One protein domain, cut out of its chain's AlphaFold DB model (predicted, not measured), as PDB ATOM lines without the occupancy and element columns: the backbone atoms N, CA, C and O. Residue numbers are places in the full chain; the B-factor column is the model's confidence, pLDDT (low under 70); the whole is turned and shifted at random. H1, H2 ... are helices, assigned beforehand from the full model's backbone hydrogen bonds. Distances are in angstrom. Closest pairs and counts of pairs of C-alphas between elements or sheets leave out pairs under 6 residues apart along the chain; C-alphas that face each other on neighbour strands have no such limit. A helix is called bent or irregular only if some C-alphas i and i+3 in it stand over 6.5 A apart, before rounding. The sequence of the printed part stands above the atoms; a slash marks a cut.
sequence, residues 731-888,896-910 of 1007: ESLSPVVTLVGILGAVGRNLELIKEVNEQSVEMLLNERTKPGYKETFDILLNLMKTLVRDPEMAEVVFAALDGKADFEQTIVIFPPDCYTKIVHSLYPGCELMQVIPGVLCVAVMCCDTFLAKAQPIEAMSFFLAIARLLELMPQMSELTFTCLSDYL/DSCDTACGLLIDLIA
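AT A GLANCE: This is residues 731 to 888 and 896 to 910 of the 1007 residues of a protein of Giardia muris (UniProt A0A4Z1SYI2). The longest helix, H4, crosses H7 almost at a right angle, and these two make the core of a rounded domain. H9, H10 and H11 join H7 in a somewhat splayed bundle that runs up and down, each helix against the one before; elsewhere H1 is beside H4 and H6 beside H1, while H2 and H3 pack on both H4 and H7. The printed part has 173 residues with eleven named helices, H1 to H11 in chain order, and no named strand: the class is all helix. It is compact, with a radius of gyration of the C-alphas of 15.7 A and spans of 41 by 40 by 32 A.

HOW THE PARTS SIT: H4, residues 771 to 789, and H7, residues 831 to 845, are the hubs, touching six helices each. They touch about perpendicular, at 86 degrees; the closest C-alphas, of Leu 780 and Val 839, are 5.2 A apart. Closest C-alphas are named below too. H1, residues 735 to 748, touches H4 at a shallow tilt of 31 degrees, opposite ways (Ile 742 and Leu 783, 6.5 A). H6, residues 816 to 826, touches H1 (Gly 744 and Leu 826, 6.8 A) and is apart from H4. H5, residues 791 to 802, touches H4 only at the corner (Leu 787 and Ala 794, 4.4 A). H2, residues 750 to 754, touches residues 834 to 838 of H7 alone (Ile 753 and Gly 838, 5.9 A). H3, residues 758 to 766, touches residues 773 to 777 of H4 alone (Leu 764 and Tyr 773, 5.5 A). H9, residues 859 to 872, touches H7 with residues 866 to 872 alone (Ile 836 and Leu 869, 6.7 A). H10, residues 874 to 888, touches H7 at a shallow tilt of 25 degrees, the same way (Val 844 and Thr 880, 6.1 A). H11, residues 898 to 910, touches H10 at a steep tilt of 43 degrees, opposite ways (Leu 888 and Ala 901, 5.2 A). H8, residues 847 to 851, only just touches H9, with 3 pairs of C-alphas within 8 A (Leu 851 and Ala 859, 6.2 A). Every O i to N i+4 pair is within hydrogen-bond range in H2, H4, H6, H8, H9 and H11, against 8 of 10 in H1, 4 of 5 in H3, 7 of 8 in H5 and 7 of 11 in H7 and H10.

IN THESE COORDINATES: From first to last C-alpha H4 measures 26.4 A, H7 23.5 A, H9 20.5 A and H1 20.4 A. H1 begins at C-alpha 735 (-9.228, 42.036, 47.840), and H11 ends at C-alpha 910 (-13.072, 7.561, 48.929). H10 is irregular, C-alphas 883 and 886 being 7.6 A apart; H7 is only just irregular, C-alphas 834 and 837 being 6.8 A apart.

THE WHOLE: The C-alphas farthest apart, of Thr 769 and Gln 809, are 44.7 A apart. Residues 889 to 895 are not printed; C-alphas 888 and 896 are 12.6 A apart across the cut. The link from H5 to H6 is long, 13 residues. Mean pLDDT of the printed part is 76.3; 36 residues are under 70, among them 802 to 820.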
ATOM      1  N   GLU A 731      -4.827  42.935  40.910       80.12
ATOM      2  CA  GLU A 731      -3.535  42.899  41.616       80.12
ATOM      3  C   GLU A 731      -3.189  44.202  42.359       80.12
ATOM      4  O   GLU A 731      -2.393  44.200  43.293       80.12
ATOM      5  N   SER A 732      -3.779  45.326  41.950       83.62
ATOM      6  CA  SER A 732      -3.561  46.658  42.535       83.62
ATOM      7  C   SER A 732      -4.685  47.117  43.469       83.62
ATOM      8  O   SER A 732      -4.545  48.136  44.150       83.62
ATOM      9  N   LEU A 733      -5.810  46.398  43.483       85.81
ATOM     10  CA  LEU A 733      -6.991  46.721  44.278       85.81
ATOM     11  C   LEU A 733      -6.988  45.937  45.592       85.81
ATOM     12  O   LEU A 733      -6.403  44.864  45.703       85.81
ATOM     13  N   SER A 734      -7.682  46.459  46.606       83.44
ATOM     14  CA  SER A 734      -7.918  45.675  47.820       83.44
ATOM     15  C   SER A 734      -8.740  44.421  47.483       83.44
ATOM     16  O   SER A 734      -9.684  44.552  46.693       83.44
ATOM     17  N   PRO A 735      -8.505  43.272  48.139       78.75
ATOM     18  CA  PRO A 735      -9.228  42.036  47.840       78.75
ATOM     19  C   PRO A 735     -10.756  42.183  47.910       78.75
ATOM     20  O   PRO A 735     -11.479  41.659  47.068       78.75
ATOM     21  N   VAL A 736     -11.265  43.000  48.842       82.06
ATOM     22  CA  VAL A 736     -12.704  43.293  48.982       82.06
ATOM     23  C   VAL A 736     -13.280  44.012  47.752       82.06
ATOM     24  O   VAL A 736     -14.402  43.731  47.343       82.06
ATOM     25  N   VAL A 737     -12.529  44.930  47.136       86.25
ATOM     26  CA  VAL A 737     -12.942  45.611  45.894       86.25
ATOM     27  C   VAL A 737     -12.919  44.633  44.721       86.25
ATOM     28  O   VAL A 737     -13.858  44.616  43.927       86.25
ATOM     29  N   THR A 738     -11.884  43.796  44.636       83.88
ATOM     30  CA  THR A 738     -11.784  42.737  43.625       83.88
ATOM     31  C   THR A 738     -12.979  41.789  43.716       83.88
ATOM     32  O   THR A 738     -13.616  41.512  42.701       83.88
ATOM     33  N   LEU A 739     -13.369  41.394  44.932       82.06
ATOM     34  CA  LEU A 739     -14.555  40.573  45.177       82.06
ATOM     35  C   LEU A 739     -15.842  41.240  44.686       82.06
ATOM     36  O   LEU A 739     -16.662  40.579  44.059       82.06
ATOM     37  N   VAL A 740     -16.019  42.545  44.920       86.62
ATOM     38  CA  VAL A 740     -17.168  43.297  44.382       86.62
ATOM     39  C   VAL A 740     -17.210  43.224  42.853       86.62
ATOM     40  O   VAL A 740     -18.290  43.053  42.293       86.62
ATOM     41  N   GLY A 741     -16.060  43.329  42.179       87.38
ATOM     42  CA  GLY A 741     -15.973  43.196  40.721       87.38
ATOM     43  C   GLY A 741     -16.311  41.792  40.229       87.38
ATOM     44  O   GLY A 741     -17.136  41.651  39.332       87.38
ATOM     45  N   ILE A 742     -15.736  40.758  40.854       84.31
ATOM     46  CA  ILE A 742     -16.004  39.351  40.510       84.31
ATOM     47  C   ILE A 742     -17.484  39.030  40.707       84.31
ATOM     48  O   ILE A 742     -18.143  38.559  39.787       84.31
ATOM     49  N   LEU A 743     -18.034  39.341  41.883       84.31
ATOM     50  CA  LEU A 743     -19.443  39.115  42.189       84.31
ATOM     51  C   LEU A 743     -20.366  39.986  41.329       84.31
ATOM     52  O   LEU A 743     -21.468  39.560  41.003       84.31
ATOM     53  N   GLY A 744     -19.942  41.179  40.918       85.31
ATOM     54  CA  GLY A 744     -20.634  41.953  39.888       85.31
ATOM     55  C   GLY A 744     -20.763  41.155  38.588       85.31
ATOM     56  O   GLY A 744     -21.882  40.924  38.117       85.31
ATOM     57  N   ALA A 745     -19.622  40.665  38.095       86.62
ATOM     58  CA  ALA A 745     -19.474  40.075  36.767       86.62
ATOM     59  C   ALA A 745     -20.132  38.698  36.654       86.62
ATOM     60  O   ALA A 745     -20.812  38.416  35.661       86.62
ATOM     61  N   VAL A 746     -20.013  37.883  37.707       85.69
ATOM     62  CA  VAL A 746     -20.725  36.605  37.853       85.69
ATOM     63  C   VAL A 746     -22.224  36.805  37.644       85.69
ATOM     64  O   VAL A 746     -22.865  36.007  36.982       85.69
ATOM     65  N   GLY A 747     -22.788  37.908  38.131       81.44
ATOM     66  CA  GLY A 747     -24.237  38.069  38.187       81.44
ATOM     67  C   GLY A 747     -24.837  38.477  36.855       81.44
ATOM     68  O   GLY A 747     -26.035  38.321  36.654       81.44
ATOM     69  N   ARG A 748     -24.012  39.000  35.946       80.94
ATOM     70  CA  ARG A 748     -24.400  39.252  34.554       80.94
ATOM     71  C   ARG A 748     -24.244  38.018  33.679       80.94
ATOM     72  O   ARG A 748     -25.031  37.838  32.761       80.94
ATOM     73  N   ASN A 749     -23.258  37.182  33.988       85.31
ATOM     74  CA  ASN A 749     -22.953  35.969  33.237       85.31
ATOM     75  C   ASN A 749     -23.540  34.711  33.892       85.31
ATOM     76  O   ASN A 749     -23.195  33.608  33.493       85.31
ATOM     77  N   LEU A 750     -24.422  34.858  34.886       85.38
ATOM     78  CA  LEU A 750     -24.855  33.751  35.734       85.38
ATOM     79  C   LEU A 750     -25.511  32.629  34.921       85.38
ATOM     80  O   LEU A 750     -25.184  31.471  35.136       85.38
ATOM     81  N   GLU A 751     -26.372  32.961  33.957       83.81
ATOM     82  CA  GLU A 751     -27.013  31.961  33.091       83.81
ATOM     83  C   GLU A 751     -25.995  31.197  32.232       83.81
ATOM     84  O   GLU A 751     -26.040  29.975  32.182       83.81
ATOM     85  N   LEU A 752     -25.007  31.888  31.651       84.19
ATOM     86  CA  LEU A 752     -23.925  31.230  30.908       84.19
ATOM     87  C   LEU A 752     -23.046  30.373  31.826       84.19
ATOM     88  O   LEU A 752     -22.624  29.293  31.434       84.19
ATOM     89  N   ILE A 753     -22.786  30.836  33.052       86.56
ATOM     90  CA  ILE A 753     -22.009  30.105  34.058       86.56
ATOM     91  C   ILE A 753     -22.726  28.812  34.474       86.56
ATOM     92  O   ILE A 753     -22.064  27.788  34.629       86.56
ATOM     93  N   LYS A 754     -24.059  28.831  34.626       84.44
ATOM     94  CA  LYS A 754     -24.867  27.639  34.957       84.44
ATOM     95  C   LYS A 754     -24.755  26.545  33.897       84.44
ATOM     96  O   LYS A 754     -24.864  25.366  34.220       84.44
ATOM     97  N   GLU A 755     -24.554  26.935  32.643       83.94
ATOM     98  CA  GLU A 755     -24.406  26.013  31.516       83.94
ATOM     99  C   GLU A 755     -22.991  25.417  31.418       83.94
ATOM    100  O   GLU A 755     -22.765  24.514  30.608       83.94
ATOM    101  N   VAL A 756     -22.039  25.871  32.250       81.88
ATOM    102  CA  VAL A 756     -20.655  25.388  32.213       81.88
ATOM    103  C   VAL A 756     -20.535  23.981  32.804       81.88
ATOM    104  O   VAL A 756     -20.567  23.774  34.015       81.88
ATOM    105  N   ASN A 757     -20.317  23.016  31.920       79.44
ATOM    106  CA  ASN A 757     -19.931  21.631  32.178       79.44
ATOM    107  C   ASN A 757     -18.612  21.268  31.460       79.44
ATOM    108  O   ASN A 757     -18.070  22.076  30.705       79.44
ATOM    109  N   GLU A 758     -18.126  20.041  31.645       74.06
ATOM    110  CA  GLU A 758     -16.900  19.518  31.017       74.06
ATOM    111  C   GLU A 758     -16.824  19.787  29.498       74.06
ATOM    112  O   GLU A 758     -15.879  20.416  29.023       74.06
ATOM    113  N   GLN A 759     -17.866  19.420  28.741       76.25
ATOM    114  CA  GLN A 759     -17.917  19.594  27.279       76.25
ATOM    115  C   GLN A 759     -17.907  21.072  26.863       76.25
ATOM    116  O   GLN A 759     -17.315  21.462  25.856       76.25
ATOM    117  N   SER A 760     -18.559  21.926  27.648       76.62
ATOM    118  CA  SER A 760     -18.620  23.361  27.386       76.62
ATOM    119  C   SER A 760     -17.318  24.088  27.721       76.62
ATOM    120  O   SER A 760     -17.074  25.146  27.146       76.62
ATOM    121  N   VAL A 761     -16.456  23.543  28.592       72.75
ATOM    122  CA  VAL A 761     -15.139  24.141  28.868       72.75
ATOM    123  C   VAL A 761     -14.246  24.054  27.641       72.75
ATOM    124  O   VAL A 761     -13.591  25.038  27.298       72.75
ATOM    125  N   GLU A 762     -14.268  22.938  26.914       71.50
ATOM    126  CA  GLU A 762     -13.566  22.854  25.631       71.50
ATOM    127  C   GLU A 762     -14.116  23.870  24.626       71.50
ATOM    128  O   GLU A 762     -13.341  24.531  23.938       71.50
ATOM    129  N   MET A 763     -15.437  24.079  24.578       73.75
ATOM    130  CA  MET A 763     -16.024  25.146  23.758       73.75
ATOM    131  C   MET A 763     -15.602  26.543  24.230       73.75
ATOM    132  O   MET A 763     -15.247  27.370  23.400       73.75
ATOM    133  N   LEU A 764     -15.562  26.812  25.536       73.38
ATOM    134  CA  LEU A 764     -15.081  28.075  26.113       73.38
ATOM    135  C   LEU A 764     -13.616  28.346  25.741       73.38
ATOM    136  O   LEU A 764     -13.245  29.488  25.463       73.38
ATOM    137  N   LEU A 765     -12.781  27.303  25.721       70.81
ATOM    138  CA  LEU A 765     -11.371  27.378  25.337       70.81
ATOM    139  C   LEU A 765     -11.190  27.550  23.822       70.81
ATOM    140  O   LEU A 765     -10.369  28.367  23.396       70.81
ATOM    141  N   ASN A 766     -11.977  26.838  23.014       74.50
ATOM    142  CA  ASN A 766     -11.884  26.834  21.550       74.50
ATOM    143  C   ASN A 766     -12.573  28.048  20.904       74.50
ATOM    144  O   ASN A 766     -12.097  28.582  19.902       74.50
ATOM    145  N   GLU A 767     -13.665  28.533  21.493       75.50
ATOM    146  CA  GLU A 767     -14.461  29.671  21.025       75.50
ATOM    147  C   GLU A 767     -14.167  30.964  21.804       75.50
ATOM    148  O   GLU A 767     -15.018  31.852  21.885       75.50
ATOM    149  N   ARG A 768     -12.939  31.145  22.319       66.06
ATOM    150  CA  ARG A 768     -12.486  32.399  22.974       66.06
ATOM    151  C   ARG A 768     -12.660  33.666  22.125       66.06
ATOM    152  O   ARG A 768     -12.473  34.777  22.618       66.06
ATOM    153  N   THR A 769     -12.965  33.524  20.839       67.81
ATOM    154  CA  THR A 769     -13.280  34.632  19.932       67.81
ATOM    155  C   THR A 769     -14.688  35.191  20.139       67.81
ATOM    156  O   THR A 769     -14.927  36.349  19.798       67.81
ATOM    157  N   LYS A 770     -15.618  34.422  20.724       75.25
ATOM    158  CA  LYS A 770     -16.951  34.909  21.090       75.25
ATOM    159  C   LYS A 770     -16.869  35.682  22.419       75.25
ATOM    160  O   LYS A 770     -16.428  35.118  23.422       75.25
ATOM    161  N   PRO A 771     -17.312  36.951  22.465       72.06
ATOM    162  CA  PRO A 771     -17.072  37.834  23.608       72.06
ATOM    163  C   PRO A 771     -17.675  37.324  24.928       72.06
ATOM    164  O   PRO A 771     -16.991  37.375  25.944       72.06
ATOM    165  N   GLY A 772     -18.890  36.759  24.914       76.00
ATOM    166  CA  GLY A 772     -19.537  36.241  26.133       76.00
ATOM    167  C   GLY A 772     -18.851  35.006  26.732       76.00
ATOM    168  O   GLY A 772     -18.727  34.891  27.950       76.00
ATOM    169  N   TYR A 773     -18.332  34.112  25.886       80.06
ATOM    170  CA  TYR A 773     -17.606  32.918  26.332       80.06
ATOM    171  C   TYR A 773     -16.232  33.273  26.908       80.06
ATOM    172  O   TYR A 773     -15.858  32.779  27.970       80.06
ATOM    173  N   LYS A 774     -15.507  34.193  26.259       81.75
ATOM    174  CA  LYS A 774     -14.233  34.699  26.782       81.75
ATOM    175  C   LYS A 774     -14.406  35.357  28.150       81.75
ATOM    176  O   LYS A 774     -13.654  35.055  29.067       81.75
ATOM    177  N   GLU A 775     -15.400  36.229  28.286       81.38
ATOM    178  CA  GLU A 775     -15.677  36.912  29.548       81.38
ATOM    179  C   GLU A 775     -16.057  35.924  30.655       81.38
ATOM    180  O   GLU A 775     -15.501  35.996  31.747       81.38
ATOM    181  N   THR A 776     -16.945  34.969  30.366       85.19
ATOM    182  CA  THR A 776     -17.337  33.925  31.324       85.19
ATOM    183  C   THR A 776     -16.120  33.139  31.808       85.19
ATOM    184  O   THR A 776     -15.930  32.963  33.012       85.19
ATOM    185  N   PHE A 777     -15.245  32.733  30.886       85.75
ATOM    186  CA  PHE A 777     -13.996  32.057  31.222       85.75
ATOM    187  C   PHE A 777     -13.075  32.935  32.088       85.75
ATOM    188  O   PHE A 777     -12.573  32.473  33.112       85.75
ATOM    189  N   ASP A 778     -12.887  34.208  31.727       83.50
ATOM    190  CA  ASP A 778     -12.051  35.153  32.479       83.50
ATOM    191  C   ASP A 778     -12.604  35.409  33.896       83.50
ATOM    192  O   ASP A 778     -11.829  35.545  34.847       83.50
ATOM    193  N   ILE A 779     -13.930  35.438  34.074       85.81
ATOM    194  CA  ILE A 779     -14.586  35.561  35.385       85.81
ATOM    195  C   ILE A 779     -14.287  34.338  36.251       85.81
ATOM    196  O   ILE A 779     -13.813  34.500  37.377       85.81
ATOM    197  N   LEU A 780     -14.527  33.130  35.732       88.31
ATOM    198  CA  LEU A 780     -14.289  31.878  36.460       88.31
ATOM    199  C   LEU A 780     -12.806  31.722  36.823       88.31
ATOM    200  O   LEU A 780     -12.470  31.382  37.958       88.31
ATOM    201  N   LEU A 781     -11.911  32.073  35.896       85.94
ATOM    202  CA  LEU A 781     -10.469  32.059  36.117       85.94
ATOM    203  C   LEU A 781     -10.041  33.050  37.212       85.94
ATOM    204  O   LEU A 781      -9.236  32.701  38.074       85.94
ATOM    205  N   ASN A 782     -10.553  34.284  37.201       83.31
ATOM    206  CA  ASN A 782     -10.218  35.289  38.219       83.31
ATOM    207  C   ASN A 782     -10.833  34.975  39.588       83.31
ATOM    208  O   ASN A 782     -10.202  35.249  40.612       83.31
ATOM    209  N   LEU A 783     -12.023  34.370  39.616       85.50
ATOM    210  CA  LEU A 783     -12.631  33.852  40.838       85.50
ATOM    211  C   LEU A 783     -11.734  32.775  41.456       85.50
ATOM    212  O   LEU A 783     -11.357  32.909  42.620       85.50
ATOM    213  N   MET A 784     -11.273  31.802  40.663       87.25
ATOM    214  CA  MET A 784     -10.332  30.788  41.146       87.25
ATOM    215  C   MET A 784      -8.996  31.403  41.587       87.25
ATOM    216  O   MET A 784      -8.515  31.115  42.674       87.25
ATOM    217  N   LYS A 785      -8.407  32.329  40.817       83.50
ATOM    218  CA  LYS A 785      -7.175  33.028  41.242       83.50
ATOM    219  C   LYS A 785      -7.339  33.742  42.582       83.50
ATOM    220  O   LYS A 785      -6.390  33.781  43.357       83.50
ATOM    221  N   THR A 786      -8.516  34.305  42.843       80.12
ATOM    222  CA  THR A 786      -8.811  34.995  44.104       80.12
ATOM    223  C   THR A 786      -8.930  34.008  45.261       80.12
ATOM    224  O   THR A 786      -8.334  34.255  46.304       80.12
ATOM    225  N   LEU A 787      -9.605  32.870  45.052       81.69
ATOM    226  CA  LEU A 787      -9.670  31.773  46.027       81.69
ATOM    227  C   LEU A 787      -8.280  31.247  46.399       81.69
ATOM    228  O   LEU A 787      -8.028  30.917  47.549       81.69
ATOM    229  N   VAL A 788      -7.370  31.172  45.429       83.88
ATOM    230  CA  VAL A 788      -6.058  30.562  45.658       83.88
ATOM    231  C   VAL A 788      -5.031  31.546  46.226       83.88
ATOM    232  O   VAL A 788      -4.195  31.162  47.040       83.88
ATOM    233  N   ARG A 789      -5.048  32.814  45.798       80.75
ATOM    234  CA  ARG A 789      -4.042  33.807  46.223       80.75
ATOM    235  C   ARG A 789      -4.263  34.333  47.641       80.75
ATOM    236  O   ARG A 789      -3.300  34.782  48.253       80.75
ATOM    237  N   ASP A 790      -5.499  34.326  48.133       75.38
ATOM    238  CA  ASP A 790      -5.861  34.935  49.413       75.38
ATOM    239  C   ASP A 790      -6.762  33.977  50.218       75.38
ATOM    240  O   ASP A 790      -7.982  33.979  50.036       75.38
ATOM    241  N   PRO A 791      -6.178  33.138  51.099       71.38
ATOM    242  CA  PRO A 791      -6.919  32.152  51.886       71.38
ATOM    243  C   PRO A 791      -7.994  32.774  52.788       71.38
ATOM    244  O   PRO A 791      -9.047  32.176  53.004       71.38
ATOM    245  N   GLU A 792      -7.764  33.990  53.292       69.50
ATOM    246  CA  GLU A 792      -8.740  34.700  54.126       69.50
ATOM    247  C   GLU A 792      -9.965  35.110  53.303       69.50
ATOM    248  O   GLU A 792     -11.104  35.007  53.761       69.50
ATOM    249  N   MET A 793      -9.742  35.541  52.060       68.06
ATOM    250  CA  MET A 793     -10.816  35.822  51.110       68.06
ATOM    251  C   MET A 793     -11.458  34.557  50.551       68.06
ATOM    252  O   MET A 793     -12.627  34.607  50.180       68.06
ATOM    253  N   ALA A 794     -10.741  33.435  50.505       71.56
ATOM    254  CA  ALA A 794     -11.296  32.156  50.085       71.56
ATOM    255  C   ALA A 794     -12.450  31.742  50.999       71.56
ATOM    256  O   ALA A 794     -13.552  31.515  50.512       71.56
ATOM    257  N   GLU A 795     -12.247  31.774  52.317       71.00
ATOM    258  CA  GLU A 795     -13.298  31.492  53.309       71.00
ATOM    259  C   GLU A 795     -14.495  32.446  53.162       71.00
ATOM    260  O   GLU A 795     -15.652  32.039  53.247       71.00
ATOM    261  N   VAL A 796     -14.235  33.720  52.850       65.75
ATOM    262  CA  VAL A 796     -15.290  34.704  52.568       65.75
ATOM    263  C   VAL A 796     -16.091  34.345  51.321       65.75
ATOM    264  O   VAL A 796     -17.319  34.420  51.331       65.75
ATOM    265  N   VAL A 797     -15.406  34.009  50.230       71.25
ATOM    266  CA  VAL A 797     -16.027  33.641  48.957       71.25
ATOM    267  C   VAL A 797     -16.786  32.329  49.108       71.25
ATOM    268  O   VAL A 797     -17.912  32.244  48.634       71.25
ATOM    269  N   PHE A 798     -16.236  31.336  49.804       74.38
ATOM    270  CA  PHE A 798     -16.913  30.071  50.074       74.38
ATOM    271  C   PHE A 798     -18.167  30.269  50.907       74.38
ATOM    272  O   PHE A 798     -19.217  29.750  50.550       74.38
ATOM    273  N   ALA A 799     -18.111  31.090  51.951       67.75
ATOM    274  CA  ALA A 799     -19.292  31.386  52.747       67.75
ATOM    275  C   ALA A 799     -20.320  32.247  51.980       67.75
ATOM    276  O   ALA A 799     -21.528  32.081  52.156       67.75
ATOM    277  N   ALA A 800     -19.871  33.122  51.070       66.25
ATOM    278  CA  ALA A 800     -20.747  33.809  50.119       66.25
ATOM    279  C   ALA A 800     -21.424  32.834  49.140       66.25
ATOM    280  O   ALA A 800     -22.602  33.008  48.828       66.25
ATOM    281  N   LEU A 801     -20.683  31.826  48.668       70.88
ATOM    282  CA  LEU A 801     -21.177  30.780  47.779       70.88
ATOM    283  C   LEU A 801     -22.190  29.881  48.495       70.88
ATOM    284  O   LEU A 801     -23.282  29.704  47.967       70.88
ATOM    285  N   ASP A 802     -21.883  29.425  49.715       68.75
ATOM    286  CA  ASP A 802     -22.714  28.544  50.559       68.75
ATOM    287  C   ASP A 802     -24.055  29.186  50.971       68.75
ATOM    288  O   ASP A 802     -24.994  28.505  51.384       68.75
ATOM    289  N   GLY A 803     -24.188  30.513  50.863       60.25
ATOM    290  CA  GLY A 803     -25.443  31.225  51.122       60.25
ATOM    291  C   GLY A 803     -25.928  31.149  52.577       60.25
ATOM    292  O   GLY A 803     -27.035  31.605  52.877       60.25
ATOM    293  N   LYS A 804     -25.124  30.597  53.495       59.34
ATOM    294  CA  LYS A 804     -25.424  30.549  54.928       59.34
ATOM    295  C   LYS A 804     -25.106  31.906  55.555       59.34
ATOM    296  O   LYS A 804     -23.959  32.330  55.633       59.34
ATOM    297  N   ALA A 805     -26.146  32.594  56.017       48.00
ATOM    298  CA  ALA A 805     -26.049  33.913  56.646       48.00
ATOM    299  C   ALA A 805     -25.416  33.903  58.059       48.00
ATOM    300  O   ALA A 805     -25.234  34.970  58.648       48.00
ATOM    301  N   ASP A 806     -25.062  32.733  58.600       49.25
ATOM    302  CA  ASP A 806     -24.528  32.562  59.958       49.25
ATOM    303  C   ASP A 806     -23.015  32.856  60.011       49.25
ATOM    304  O   ASP A 806     -22.178  31.985  60.234       49.25
ATOM    305  N   PHE A 807     -22.654  34.119  59.780       51.22
ATOM    306  CA  PHE A 807     -21.270  34.592  59.622       51.22
ATOM    307  C   PHE A 807     -20.605  35.079  60.926       51.22
ATOM    308  O   PHE A 807     -19.602  35.794  60.896       51.22
ATOM    309  N   GLU A 808     -21.158  34.764  62.099       46.09
ATOM    310  CA  GLU A 808     -20.774  35.470  63.331       46.09
ATOM    311  C   GLU A 808     -19.457  35.005  63.985       46.09
ATOM    312  O   GLU A 808     -19.003  35.677  64.913       46.09
ATOM    313  N   GLN A 809     -18.816  33.903  63.562       41.94
ATOM    314  CA  GLN A 809     -17.790  33.272  64.420       41.94
ATOM    315  C   GLN A 809     -16.395  33.010  63.829       41.94
ATOM    316  O   GLN A 809     -15.474  32.827  64.625       41.94
ATOM    317  N   THR A 810     -16.171  33.029  62.510       40.00
ATOM    318  CA  THR A 810     -14.968  32.364  61.953       40.00
ATOM    319  C   THR A 810     -13.901  33.244  61.294       40.00
ATOM    320  O   THR A 810     -12.784  32.766  61.133       40.00
ATOM    321  N   ILE A 811     -14.145  34.523  60.982       43.97
ATOM    322  CA  ILE A 811     -13.134  35.366  60.301       43.97
ATOM    323  C   ILE A 811     -12.807  36.605  61.144       43.97
ATOM    324  O   ILE A 811     -13.614  37.520  61.293       43.97
ATOM    325  N   VAL A 812     -11.607  36.622  61.733       43.31
ATOM    326  CA  VAL A 812     -11.161  37.623  62.727       43.31
ATOM    327  C   VAL A 812     -10.559  38.884  62.078       43.31
ATOM    328  O   VAL A 812     -10.372  39.898  62.752       43.31
ATOM    329  N   ILE A 813     -10.267  38.855  60.773       49.06
ATOM    330  CA  ILE A 813      -9.335  39.815  60.156       49.06
ATOM    331  C   ILE A 813     -10.051  40.948  59.397       49.06
ATOM    332  O   ILE A 813      -9.555  42.075  59.355       49.06
ATOM    333  N   PHE A 814     -11.288  40.726  58.942       51.50
ATOM    334  CA  PHE A 814     -12.147  41.759  58.356       51.50
ATOM    335  C   PHE A 814     -13.524  41.770  59.027       51.50
ATOM    336  O   PHE A 814     -13.985  40.716  59.457       51.50
ATOM    337  N   PRO A 815     -14.210  42.927  59.143       54.94
ATOM    338  CA  PRO A 815     -15.507  42.976  59.807       54.94
ATOM    339  C   PRO A 815     -16.501  42.079  59.045       54.94
ATOM    340  O   PRO A 815     -16.788  42.393  57.885       54.94
ATOM    341  N   PRO A 816     -17.039  41.004  59.653       57.09
ATOM    342  CA  PRO A 816     -17.946  40.068  58.978       57.09
ATOM    343  C   PRO A 816     -19.154  40.780  58.337       57.09
ATOM    344  O   PRO A 816     -19.560  40.450  57.224       57.09
ATOM    345  N   ASP A 817     -19.611  41.880  58.945       62.69
ATOM    346  CA  ASP A 817     -20.654  42.775  58.427       62.69
ATOM    347  C   ASP A 817     -20.427  43.283  56.991       62.69
ATOM    348  O   ASP A 817     -21.384  43.679  56.318       62.69
ATOM    349  N   CYS A 818     -19.181  43.382  56.523       66.25
ATOM    350  CA  CYS A 818     -18.864  43.921  55.200       66.25
ATOM    351  C   CYS A 818     -19.226  42.938  54.083       66.25
ATOM    352  O   CYS A 818     -19.737  43.359  53.046       66.25
ATOM    353  N   TYR A 819     -18.997  41.647  54.306       68.25
ATOM    354  CA  TYR A 819     -19.177  40.605  53.298       68.25
ATOM    355  C   TYR A 819     -20.636  40.229  53.131       68.25
ATOM    356  O   TYR A 819     -21.146  40.252  52.013       68.25
ATOM    357  N   THR A 820     -21.340  40.038  54.245       67.56
ATOM    358  CA  THR A 820     -22.794  39.851  54.264       67.56
ATOM    359  C   THR A 820     -23.492  40.994  53.523       67.56
ATOM    360  O   THR A 820     -24.406  40.763  52.735       67.56
ATOM    361  N   LYS A 821     -23.004  42.237  53.670       71.25
ATOM    362  CA  LYS A 821     -23.502  43.382  52.891       71.25
ATOM    363  C   LYS A 821     -23.207  43.270  51.398       71.25
ATOM    364  O   LYS A 821     -24.104  43.575  50.620       71.25
ATOM    365  N   ILE A 822     -21.998  42.882  50.985       75.25
ATOM    366  CA  ILE A 822     -21.645  42.729  49.560       75.25
ATOM    367  C   ILE A 822     -22.534  41.668  48.909       75.25
ATOM    368  O   ILE A 822     -23.182  41.954  47.902       75.25
ATOM    369  N   VAL A 823     -22.609  40.483  49.518       73.00
ATOM    370  CA  VAL A 823     -23.368  39.342  48.995       73.00
ATOM    371  C   VAL A 823     -24.852  39.674  48.939       73.00
ATOM    372  O   VAL A 823     -25.423  39.616  47.859       73.00
ATOM    373  N   HIS A 824     -25.465  40.151  50.030       72.94
ATOM    374  CA  HIS A 824     -26.882  40.537  50.003       72.94
ATOM    375  C   HIS A 824     -27.187  41.685  49.036       72.94
ATOM    376  O   HIS A 824     -28.293  41.750  48.505       72.94
ATOM    377  N   SER A 825     -26.238  42.601  48.805       73.12
ATOM    378  CA  SER A 825     -26.454  43.718  47.877       73.12
ATOM    379  C   SER A 825     -26.407  43.286  46.413       73.12
ATOM    380  O   SER A 825     -27.107  43.878  45.594       73.12
ATOM    381  N   LEU A 826     -25.576  42.297  46.071       74.75
ATOM    382  CA  LEU A 826     -25.412  41.815  44.696       74.75
ATOM    383  C   LEU A 826     -26.313  40.611  44.376       74.75
ATOM    384  O   LEU A 826     -26.730  40.469  43.228       74.75
ATOM    385  N   TYR A 827     -26.634  39.792  45.379       72.38
ATOM    386  CA  TYR A 827     -27.398  38.546  45.274       72.38
ATOM    387  C   TYR A 827     -28.337  38.378  46.474       72.38
ATOM    388  O   TYR A 827     -28.009  37.712  47.457       72.38
ATOM    389  N   PRO A 828     -29.539  38.967  46.415       56.44
ATOM    390  CA  PRO A 828     -30.539  38.797  47.465       56.44
ATOM    391  C   PRO A 828     -31.172  37.385  47.514       56.44
ATOM    392  O   PRO A 828     -32.026  37.151  48.365       56.44
ATOM    393  N   GLY A 829     -30.761  36.445  46.651       56.97
ATOM    394  CA  GLY A 829     -31.189  35.039  46.642       56.97
ATOM    395  C   GLY A 829     -29.995  34.105  46.413       56.97
ATOM    396  O   GLY A 829     -29.074  34.466  45.685       56.97
ATOM    397  N   CYS A 830     -29.996  32.934  47.056       56.91
ATOM    398  CA  CYS A 830     -28.876  31.981  47.176       56.91
ATOM    399  C   CYS A 830     -28.433  31.285  45.863       56.91
ATOM    400  O   CYS A 830     -28.054  30.117  45.875       56.91
ATOM    401  N   GLU A 831     -28.479  31.963  44.718       67.44
ATOM    402  CA  GLU A 831     -28.127  31.391  43.408       67.44
ATOM    403  C   GLU A 831     -26.615  31.229  43.200       67.44
ATOM    404  O   GLU A 831     -26.186  30.594  42.241       67.44
ATOM    405  N   LEU A 832     -25.798  31.763  44.112       73.62
ATOM    406  CA  LEU A 832     -24.343  31.743  43.997       73.62
ATOM    407  C   LEU A 832     -23.753  30.320  44.002       73.62
ATOM    408  O   LEU A 832     -22.759  30.085  43.321       73.62
ATOM    409  N   MET A 833     -24.397  29.356  44.675       78.75
ATOM    410  CA  MET A 833     -24.001  27.938  44.637       78.75
ATOM    411  C   MET A 833     -23.938  27.376  43.211       78.75
ATOM    412  O   MET A 833     -23.131  26.497  42.922       78.75
ATOM    413  N   GLN A 834     -24.756  27.904  42.295       82.00
ATOM    414  CA  GLN A 834     -24.826  27.427  40.911       82.00
ATOM    415  C   GLN A 834     -23.567  27.779  40.098       82.00
ATOM    416  O   GLN A 834     -23.389  27.277  38.994       82.00
ATOM    417  N   VAL A 835     -22.679  28.613  40.647       85.06
ATOM    418  CA  VAL A 835     -21.399  29.005  40.037       85.06
ATOM    419  C   VAL A 835     -20.299  27.978  40.315       85.06
ATOM    420  O   VAL A 835     -19.363  27.860  39.524       85.06
ATOM    421  N   ILE A 836     -20.410  27.213  41.409       85.19
ATOM    422  CA  ILE A 836     -19.371  26.279  41.870       85.19
ATOM    423  C   ILE A 836     -18.980  25.254  40.795       85.19
ATOM    424  O   ILE A 836     -17.775  25.114  40.566       85.19
ATOM    425  N   PRO A 837     -19.921  24.590  40.088       86.56
ATOM    426  CA  PRO A 837     -19.562  23.641  39.033       86.56
ATOM    427  C   PRO A 837     -18.682  24.270  37.954       86.56
ATOM    428  O   PRO A 837     -17.648  23.710  37.605       86.56
ATOM    429  N   GLY A 838     -19.035  25.471  37.482       86.56
ATOM    430  CA  GLY A 838     -18.259  26.183  36.468       86.56
ATOM    431  C   GLY A 838     -16.855  26.559  36.950       86.56
ATOM    432  O   GLY A 838     -15.888  26.411  36.201       86.56
ATOM    433  N   VAL A 839     -16.719  26.997  38.208       88.31
ATOM    434  CA  VAL A 839     -15.412  27.333  38.808       88.31
ATOM    435  C   VAL A 839     -14.528  26.100  38.896       88.31
ATOM    436  O   VAL A 839     -13.377  26.152  38.468       88.31
ATOM    437  N   LEU A 840     -15.068  24.996  39.416       87.75
ATOM    438  CA  LEU A 840     -14.331  23.750  39.580       87.75
ATOM    439  C   LEU A 840     -13.927  23.164  38.220       87.75
ATOM    440  O   LEU A 840     -12.759  22.838  38.029       87.75
ATOM    441  N   CYS A 841     -14.841  23.140  37.244       86.50
ATOM    442  CA  CYS A 841     -14.558  22.728  35.866       86.50
ATOM    443  C   CYS A 841     -13.383  23.514  35.261       86.50
ATOM    444  O   CYS A 841     -12.434  22.917  34.758       86.50
ATOM    445  N   VAL A 842     -13.406  24.853  35.327       87.69
ATOM    446  CA  VAL A 842     -12.315  25.685  34.786       87.69
ATOM    447  C   VAL A 842     -11.015  25.473  35.560       87.69
ATOM    448  O   VAL A 842      -9.952  25.395  34.945       87.69
ATOM    449  N   ALA A 843     -11.075  25.362  36.887       88.75
ATOM    450  CA  ALA A 843      -9.895  25.168  37.724       88.75
ATOM    451  C   ALA A 843      -9.167  23.856  37.406       88.75
ATOM    452  O   ALA A 843      -7.945  23.843  37.260       88.75
ATOM    453  N   VAL A 844      -9.930  22.775  37.260       87.94
ATOM    454  CA  VAL A 844      -9.439  21.422  37.002       87.94
ATOM    455  C   VAL A 844      -8.928  21.282  35.562       87.94
ATOM    456  O   VAL A 844      -7.792  20.860  35.351       87.94
ATOM    457  N   MET A 845      -9.707  21.728  34.573       84.12
ATOM    458  CA  MET A 845      -9.338  21.642  33.150       84.12
ATOM    459  C   MET A 845      -8.178  22.573  32.768       84.12
ATOM    460  O   MET A 845      -7.484  22.333  31.785       84.12
ATOM    461  N   CYS A 846      -7.968  23.657  33.519       84.62
ATOM    462  CA  CYS A 846      -6.868  24.599  33.305       84.62
ATOM    463  C   CYS A 846      -5.799  24.510  34.403       84.62
ATOM    464  O   CYS A 846      -5.079  25.490  34.616       84.62
ATOM    465  N   CYS A 847      -5.681  23.379  35.102       85.88
ATOM    466  CA  CYS A 847      -4.761  23.209  36.231       85.88
ATOM    467  C   CYS A 847      -3.305  23.570  35.887       85.88
ATOM    468  O   CYS A 847      -2.649  24.256  36.672       85.88
ATOM    469  N   ASP A 848      -2.846  23.263  34.670       83.75
ATOM    470  CA  ASP A 848      -1.538  23.664  34.134       83.75
ATOM    471  C   ASP A 848      -1.277  25.165  34.276       83.75
ATOM    472  O   ASP A 848      -0.165  25.588  34.583       83.75
ATOM    473  N   THR A 849      -2.302  26.000  34.075       82.00
ATOM    474  CA  THR A 849      -2.162  27.462  34.160       82.00
ATOM    475  C   THR A 849      -1.952  27.954  35.588       82.00
ATOM    476  O   THR A 849      -1.315  28.993  35.778       82.00
ATOM    477  N   PHE A 850      -2.447  27.214  36.582       80.69
ATOM    478  CA  PHE A 850      -2.296  27.529  38.001       80.69
ATOM    479  C   PHE A 850      -1.018  26.928  38.591       80.69
ATOM    480  O   PHE A 850      -0.367  27.575  39.405       80.69
ATOM    481  N   LEU A 851      -0.646  25.720  38.157       79.31
ATOM    482  CA  LEU A 851       0.507  24.965  38.659       79.31
ATOM    483  C   LEU A 851       1.806  25.245  37.878       79.31
ATOM    484  O   LEU A 851       2.885  24.793  38.271       79.31
ATOM    485  N   ALA A 852       1.744  26.002  36.777       75.56
ATOM    486  CA  ALA A 852       2.928  26.408  36.028       75.56
ATOM    487  C   ALA A 852       3.885  27.253  36.887       75.56
ATOM    488  O   ALA A 852       3.516  28.294  37.428       75.56
ATOM    489  N   LYS A 853       5.176  26.882  36.873       58.03
ATOM    490  CA  LYS A 853       6.289  27.541  37.600       58.03
ATOM    491  C   LYS A 853       6.426  29.060  37.386       58.03
ATOM    492  O   LYS A 853       7.199  29.701  38.088       58.03
ATOM    493  N   ALA A 854       5.751  29.626  36.388       48.56
ATOM    494  CA  ALA A 854       5.826  31.038  36.033       48.56
ATOM    495  C   ALA A 854       4.928  31.950  36.894       48.56
ATOM    496  O   ALA A 854       5.118  33.165  36.856       48.56
ATOM    497  N   GLN A 855       3.975  31.404  37.663       53.94
ATOM    498  CA  GLN A 855       3.181  32.179  38.622       53.94
ATOM    499  C   GLN A 855       3.448  31.710  40.062       53.94
ATOM    500  O   GLN A 855       3.549  30.511  40.297       53.94
ATOM    501  N   PRO A 856       3.555  32.629  41.040       53.66
ATOM    502  CA  PRO A 856       3.876  32.320  42.435       53.66
ATOM    503  C   PRO A 856       2.640  31.821  43.200       53.66
ATOM    504  O   PRO A 856       2.387  32.245  44.324       53.66
ATOM    505  N   ILE A 857       1.806  31.002  42.562       63.81
ATOM    506  CA  ILE A 857       0.656  30.402  43.224       63.81
ATOM    507  C   ILE A 857       1.160  29.137  43.920       63.81
ATOM    508  O   ILE A 857       1.651  28.221  43.264       63.81
ATOM    509  N   GLU A 858       1.085  29.100  45.250       75.06
ATOM    510  CA  GLU A 858       1.449  27.907  46.012       75.06
ATOM    511  C   GLU A 858       0.486  26.766  45.656       75.06
ATOM    512  O   GLU A 858      -0.730  26.895  45.810       75.06
ATOM    513  N   ALA A 859       1.030  25.641  45.181       79.19
ATOM    514  CA  ALA A 859       0.244  24.465  44.804       79.19
ATOM    515  C   ALA A 859      -0.661  23.983  45.954       79.19
ATOM    516  O   ALA A 859      -1.785  23.549  45.720       79.19
ATOM    517  N   MET A 860      -0.205  24.145  47.202       81.69
ATOM    518  CA  MET A 860      -0.983  23.858  48.408       81.69
ATOM    519  C   MET A 860      -2.302  24.644  48.450       81.69
ATOM    520  O   MET A 860      -3.362  24.048  48.628       81.69
ATOM    521  N   SER A 861      -2.263  25.961  48.230       82.44
ATOM    522  CA  SER A 861      -3.462  26.807  48.229       82.44
ATOM    523  C   SER A 861      -4.421  26.434  47.100       82.44
ATOM    524  O   SER A 861      -5.637  26.535  47.263       82.44
ATOM    525  N   PHE A 862      -3.890  25.983  45.956       87.56
ATOM    526  CA  PHE A 862      -4.709  25.514  44.839       87.56
ATOM    527  C   PHE A 862      -5.480  24.252  45.227       87.56
ATOM    528  O   PHE A 862      -6.703  24.225  45.104       87.56
ATOM    529  N   PHE A 863      -4.793  23.242  45.765       86.88
ATOM    530  CA  PHE A 863      -5.438  21.999  46.194       86.88
ATOM    531  C   PHE A 863      -6.414  22.213  47.353       86.88
ATOM    532  O   PHE A 863      -7.499  21.639  47.334       86.88
ATOM    533  N   LEU A 864      -6.098  23.093  48.307       84.25
ATOM    534  CA  LEU A 864      -7.019  23.432  49.394       84.25
ATOM    535  C   LEU A 864      -8.313  24.073  48.865       84.25
ATOM    536  O   LEU A 864      -9.403  23.721  49.313       84.25
ATOM    537  N   ALA A 865      -8.213  24.973  47.882       85.62
ATOM    538  CA  ALA A 865      -9.386  25.574  47.252       85.62
ATOM    539  C   ALA A 865     -10.233  24.535  46.493       85.62
ATOM    540  O   ALA A 865     -11.458  24.573  46.585       85.62
ATOM    541  N   ILE A 866      -9.600  23.589  45.786       89.38
ATOM    542  CA  ILE A 866     -10.299  22.478  45.117       89.38
ATOM    543  C   ILE A 866     -11.024  21.592  46.136       89.38
ATOM    544  O   ILE A 866     -12.205  21.309  45.948       89.38
ATOM    545  N   ALA A 867     -10.360  21.214  47.232       85.06
ATOM    546  CA  ALA A 867     -10.957  20.410  48.299       85.06
ATOM    547  C   ALA A 867     -12.222  21.076  48.864       85.06
ATOM    548  O   ALA A 867     -13.281  20.458  48.930       85.06
ATOM    549  N   ARG A 868     -12.155  22.380  49.166       83.62
ATOM    550  CA  ARG A 868     -13.313  23.159  49.635       83.62
ATOM    551  C   ARG A 868     -14.449  23.247  48.615       83.62
ATOM    552  O   ARG A 868     -15.615  23.189  48.995       83.62
ATOM    553  N   LEU A 869     -14.140  23.383  47.325       86.38
ATOM    554  CA  LEU A 869     -15.163  23.369  46.272       86.38
ATOM    555  C   LEU A 869     -15.851  21.998  46.171       86.38
ATOM    556  O   LEU A 869     -17.059  21.946  45.944       86.38
ATOM    557  N   LEU A 870     -15.110  20.903  46.367       85.56
ATOM    558  CA  LEU A 870     -15.654  19.543  46.371       85.56
ATOM    559  C   LEU A 870     -16.508  19.246  47.602       85.56
ATOM    560  O   LEU A 870     -17.542  18.607  47.449       85.56
ATOM    561  N   GLU A 871     -16.159  19.768  48.783       83.81
ATOM    562  CA  GLU A 871     -17.030  19.686  49.971       83.81
ATOM    563  C   GLU A 871     -18.432  20.254  49.680       83.81
ATOM    564  O   GLU A 871     -19.440  19.738  50.168       83.81
ATOM    565  N   LEU A 872     -18.503  21.312  48.865       81.38
ATOM    566  CA  LEU A 872     -19.757  21.941  48.450       81.38
ATOM    567  C   LEU A 872     -20.446  21.202  47.291       81.38
ATOM    568  O   LEU A 872     -21.673  21.256  47.196       81.38
ATOM    569  N   MET A 873     -19.687  20.530  46.416       83.88
ATOM    570  CA  MET A 873     -20.189  19.829  45.225       83.88
ATOM    571  C   MET A 873     -19.505  18.458  44.998       83.88
ATOM    572  O   MET A 873     -18.792  18.293  44.001       83.88
ATOM    573  N   PRO A 874     -19.777  17.437  45.837       83.19
ATOM    574  CA  PRO A 874     -19.103  16.130  45.755       83.19
ATOM    575  C   PRO A 874     -19.320  15.392  44.426       83.19
ATOM    576  O   PRO A 874     -18.485  14.622  43.970       83.19
ATOM    577  N   GLN A 875     -20.423  15.678  43.734       81.94
ATOM    578  CA  GLN A 875     -20.746  15.108  42.419       81.94
ATOM    579  C   GLN A 875     -19.717  15.405  41.309       81.94
ATOM    580  O   GLN A 875     -19.800  14.820  40.235       81.94
ATOM    581  N   MET A 876     -18.769  16.317  41.542       84.12
ATOM    582  CA  MET A 876     -17.700  16.669  40.600       84.12
ATOM    583  C   MET A 876     -16.380  15.921  40.871       84.12
ATOM    584  O   MET A 876     -15.372  16.196  40.209       84.12
ATOM    585  N   SER A 877     -16.361  14.990  41.831       84.19
ATOM    586  CA  SER A 877     -15.166  14.220  42.203       84.19
ATOM    587  C   SER A 877     -14.597  13.411  41.036       84.19
ATOM    588  O   SER A 877     -13.384  13.389  40.861       84.19
ATOM    589  N   GLU A 878     -15.439  12.819  40.183       82.44
ATOM    590  CA  GLU A 878     -14.992  11.995  39.043       82.44
ATOM    591  C   GLU A 878     -14.185  12.809  38.023       82.44
ATOM    592  O   GLU A 878     -13.061  12.443  37.670       82.44
ATOM    593  N   LEU A 879     -14.717  13.967  37.614       84.44
ATOM    594  CA  LEU A 879     -14.017  14.897  36.726       84.44
ATOM    595  C   LEU A 879     -12.707  15.373  37.361       84.44
ATOM    596  O   LEU A 879     -11.658  15.399  36.718       84.44
ATOM    597  N   THR A 880     -12.764  15.732  38.646       85.69
ATOM    598  CA  THR A 880     -11.598  16.243  39.370       85.69
ATOM    599  C   THR A 880     -10.490  15.201  39.446       85.69
ATOM    600  O   THR A 880      -9.338  15.516  39.150       85.69
ATOM    601  N   PHE A 881     -10.828  13.954  39.770       84.81
ATOM    602  CA  PHE A 881      -9.881  12.846  39.801       84.81
ATOM    603  C   PHE A 881      -9.274  12.581  38.421       84.81
ATOM    604  O   PHE A 881      -8.054  12.479  38.297       84.81
ATOM    605  N   THR A 882     -10.099  12.551  37.374       82.81
ATOM    606  CA  THR A 882      -9.649  12.285  35.998       82.81
ATOM    607  C   THR A 882      -8.598  13.291  35.532       82.81
ATOM    608  O   THR A 882      -7.606  12.913  34.918       82.81
ATOM    609  N   CYS A 883      -8.770  14.571  35.857       83.88
ATOM    610  CA  CYS A 883      -7.868  15.623  35.394       83.88
ATOM    611  C   CYS A 883      -6.700  15.930  36.346       83.88
ATOM    612  O   CYS A 883      -5.660  16.400  35.886       83.88
ATOM    613  N   LEU A 884      -6.854  15.731  37.664       86.38
ATOM    614  CA  LEU A 884      -5.832  16.099  38.656       86.38
ATOM    615  C   LEU A 884      -5.055  14.918  39.243       86.38
ATOM    616  O   LEU A 884      -4.049  15.176  39.897       86.38
ATOM    617  N   SER A 885      -5.462  13.662  39.047       82.25
ATOM    618  CA  SER A 885      -4.816  12.495  39.683       82.25
ATOM    619  C   SER A 885      -3.299  12.445  39.462       82.25
ATOM    620  O   SER A 885      -2.558  12.340  40.437       82.25
ATOM    621  N   ASP A 886      -2.819  12.629  38.232       79.31
ATOM    622  CA  ASP A 886      -1.380  12.656  37.920       79.31
ATOM    623  C   ASP A 886      -0.641  13.810  38.619       79.31
ATOM    624  O   ASP A 886       0.484  13.652  39.111       79.31
ATOM    625  N   TYR A 887      -1.283  14.978  38.709       82.75
ATOM    626  CA  TYR A 887      -0.746  16.124  39.435       82.75
ATOM    627  C   TYR A 887      -0.702  15.846  40.937       82.75
ATOM    628  O   TYR A 887       0.341  16.040  41.555       82.75
ATOM    629  N   LEU A 888      -1.783  15.341  41.527       81.69
ATOM    630  CA  LEU A 888      -1.853  14.986  42.944       81.69
ATOM    631  C   LEU A 888      -0.842  13.893  43.300       81.69
ATOM    632  O   LEU A 888      -0.174  13.993  44.327       81.69
ATOM    633  N   ASP A 896       6.819  19.615  50.366       68.75
ATOM    634  CA  ASP A 896       6.144  20.869  50.736       68.75
ATOM    635  C   ASP A 896       4.618  20.825  50.531       68.75
ATOM    636  O   ASP A 896       3.897  21.668  51.057       68.75
ATOM    637  N   SER A 897       4.113  19.851  49.766       70.00
ATOM    638  CA  SER A 897       2.692  19.726  49.403       70.00
ATOM    639  C   SER A 897       2.099  18.344  49.682       70.00
ATOM    640  O   SER A 897       0.931  18.119  49.361       70.00
ATOM    641  N   CYS A 898       2.894  17.436  50.260       74.94
ATOM    642  CA  CYS A 898       2.561  16.027  50.447       74.94
ATOM    643  C   CYS A 898       1.217  15.852  51.156       74.94
ATOM    644  O   CYS A 898       0.317  15.238  50.600       74.94
ATOM    645  N   ASP A 899       1.040  16.449  52.334       76.38
ATOM    646  CA  ASP A 899      -0.135  16.179  53.171       76.38
ATOM    647  C   ASP A 899      -1.448  16.651  52.528       76.38
ATOM    648  O   ASP A 899      -2.440  15.925  52.541       76.38
ATOM    649  N   THR A 900      -1.464  17.837  51.911       78.12
ATOM    650  CA  THR A 900      -2.669  18.383  51.261       78.12
ATOM    651  C   THR A 900      -3.001  17.649  49.963       78.12
ATOM    652  O   THR A 900      -4.169  17.362  49.710       78.12
ATOM    653  N   ALA A 901      -1.991  17.324  49.146       78.56
ATOM    654  CA  ALA A 901      -2.192  16.569  47.911       78.56
ATOM    655  C   ALA A 901      -2.629  15.125  48.202       78.56
ATOM    656  O   ALA A 901      -3.553  14.634  47.557       78.56
ATOM    657  N   CYS A 902      -2.019  14.474  49.201       78.25
ATOM    658  CA  CYS A 902      -2.435  13.163  49.698       78.25
ATOM    659  C   CYS A 902      -3.867  13.204  50.231       78.25
ATOM    660  O   CYS A 902      -4.670  12.375  49.824       78.25
ATOM    661  N   GLY A 903      -4.202  14.174  51.089       80.25
ATOM    662  CA  GLY A 903      -5.546  14.317  51.654       80.25
ATOM    663  C   GLY A 903      -6.620  14.441  50.574       80.25
ATOM    664  O   GLY A 903      -7.537  13.630  50.532       80.25
ATOM    665  N   LEU A 904      -6.444  15.368  49.626       81.50
ATOM    666  CA  LEU A 904      -7.388  15.544  48.520       81.50
ATOM    667  C   LEU A 904      -7.484  14.298  47.623       81.50
ATOM    668  O   LEU A 904      -8.575  13.934  47.189       81.50
ATOM    669  N   LEU A 905      -6.361  13.631  47.342       82.25
ATOM    670  CA  LEU A 905      -6.356  12.393  46.558       82.25
ATOM    671  C   LEU A 905      -7.142  11.279  47.264       82.25
ATOM    672  O   LEU A 905      -7.893  10.559  46.615       82.25
ATOM    673  N   ILE A 906      -6.999  11.158  48.584       80.12
ATOM    674  CA  ILE A 906      -7.709  10.175  49.412       80.12
ATOM    675  C   ILE A 906      -9.200  10.482  49.451       80.12
ATOM    676  O   ILE A 906      -9.992   9.573  49.226       80.12
ATOM    677  N   ASP A 907      -9.581  11.741  49.666       80.75
ATOM    678  CA  ASP A 907     -10.986  12.158  49.676       80.75
ATOM    679  C   ASP A 907     -11.662  11.846  48.329       80.75
ATOM    680  O   ASP A 907     -12.757  11.285  48.291       80.75
ATOM    681  N   LEU A 908     -10.974  12.115  47.212       81.69
ATOM    682  CA  LEU A 908     -11.455  11.771  45.870       81.69
ATOM    683  C   LEU A 908     -11.597  10.259  45.668       81.69
ATOM    684  O   LEU A 908     -12.606   9.802  45.137       81.69
ATOM    685  N   ILE A 909     -10.602   9.476  46.088       79.38
ATOM    686  CA  ILE A 909     -10.630   8.011  45.985       79.38
ATOM    687  C   ILE A 909     -11.757   7.421  46.845       79.38
ATOM    688  O   ILE A 909     -12.415   6.474  46.416       79.38
ATOM    689  N   ALA A 910     -12.000   7.981  48.032       78.12
ATOM    690  CA  ALA A 910     -13.072   7.561  48.929       78.12
ATOM    691  C   ALA A 910     -14.465   7.861  48.352       78.12
ATOM    692  O   ALA A 910     -15.355   7.027  48.465       78.12
TER     693      ALA A 910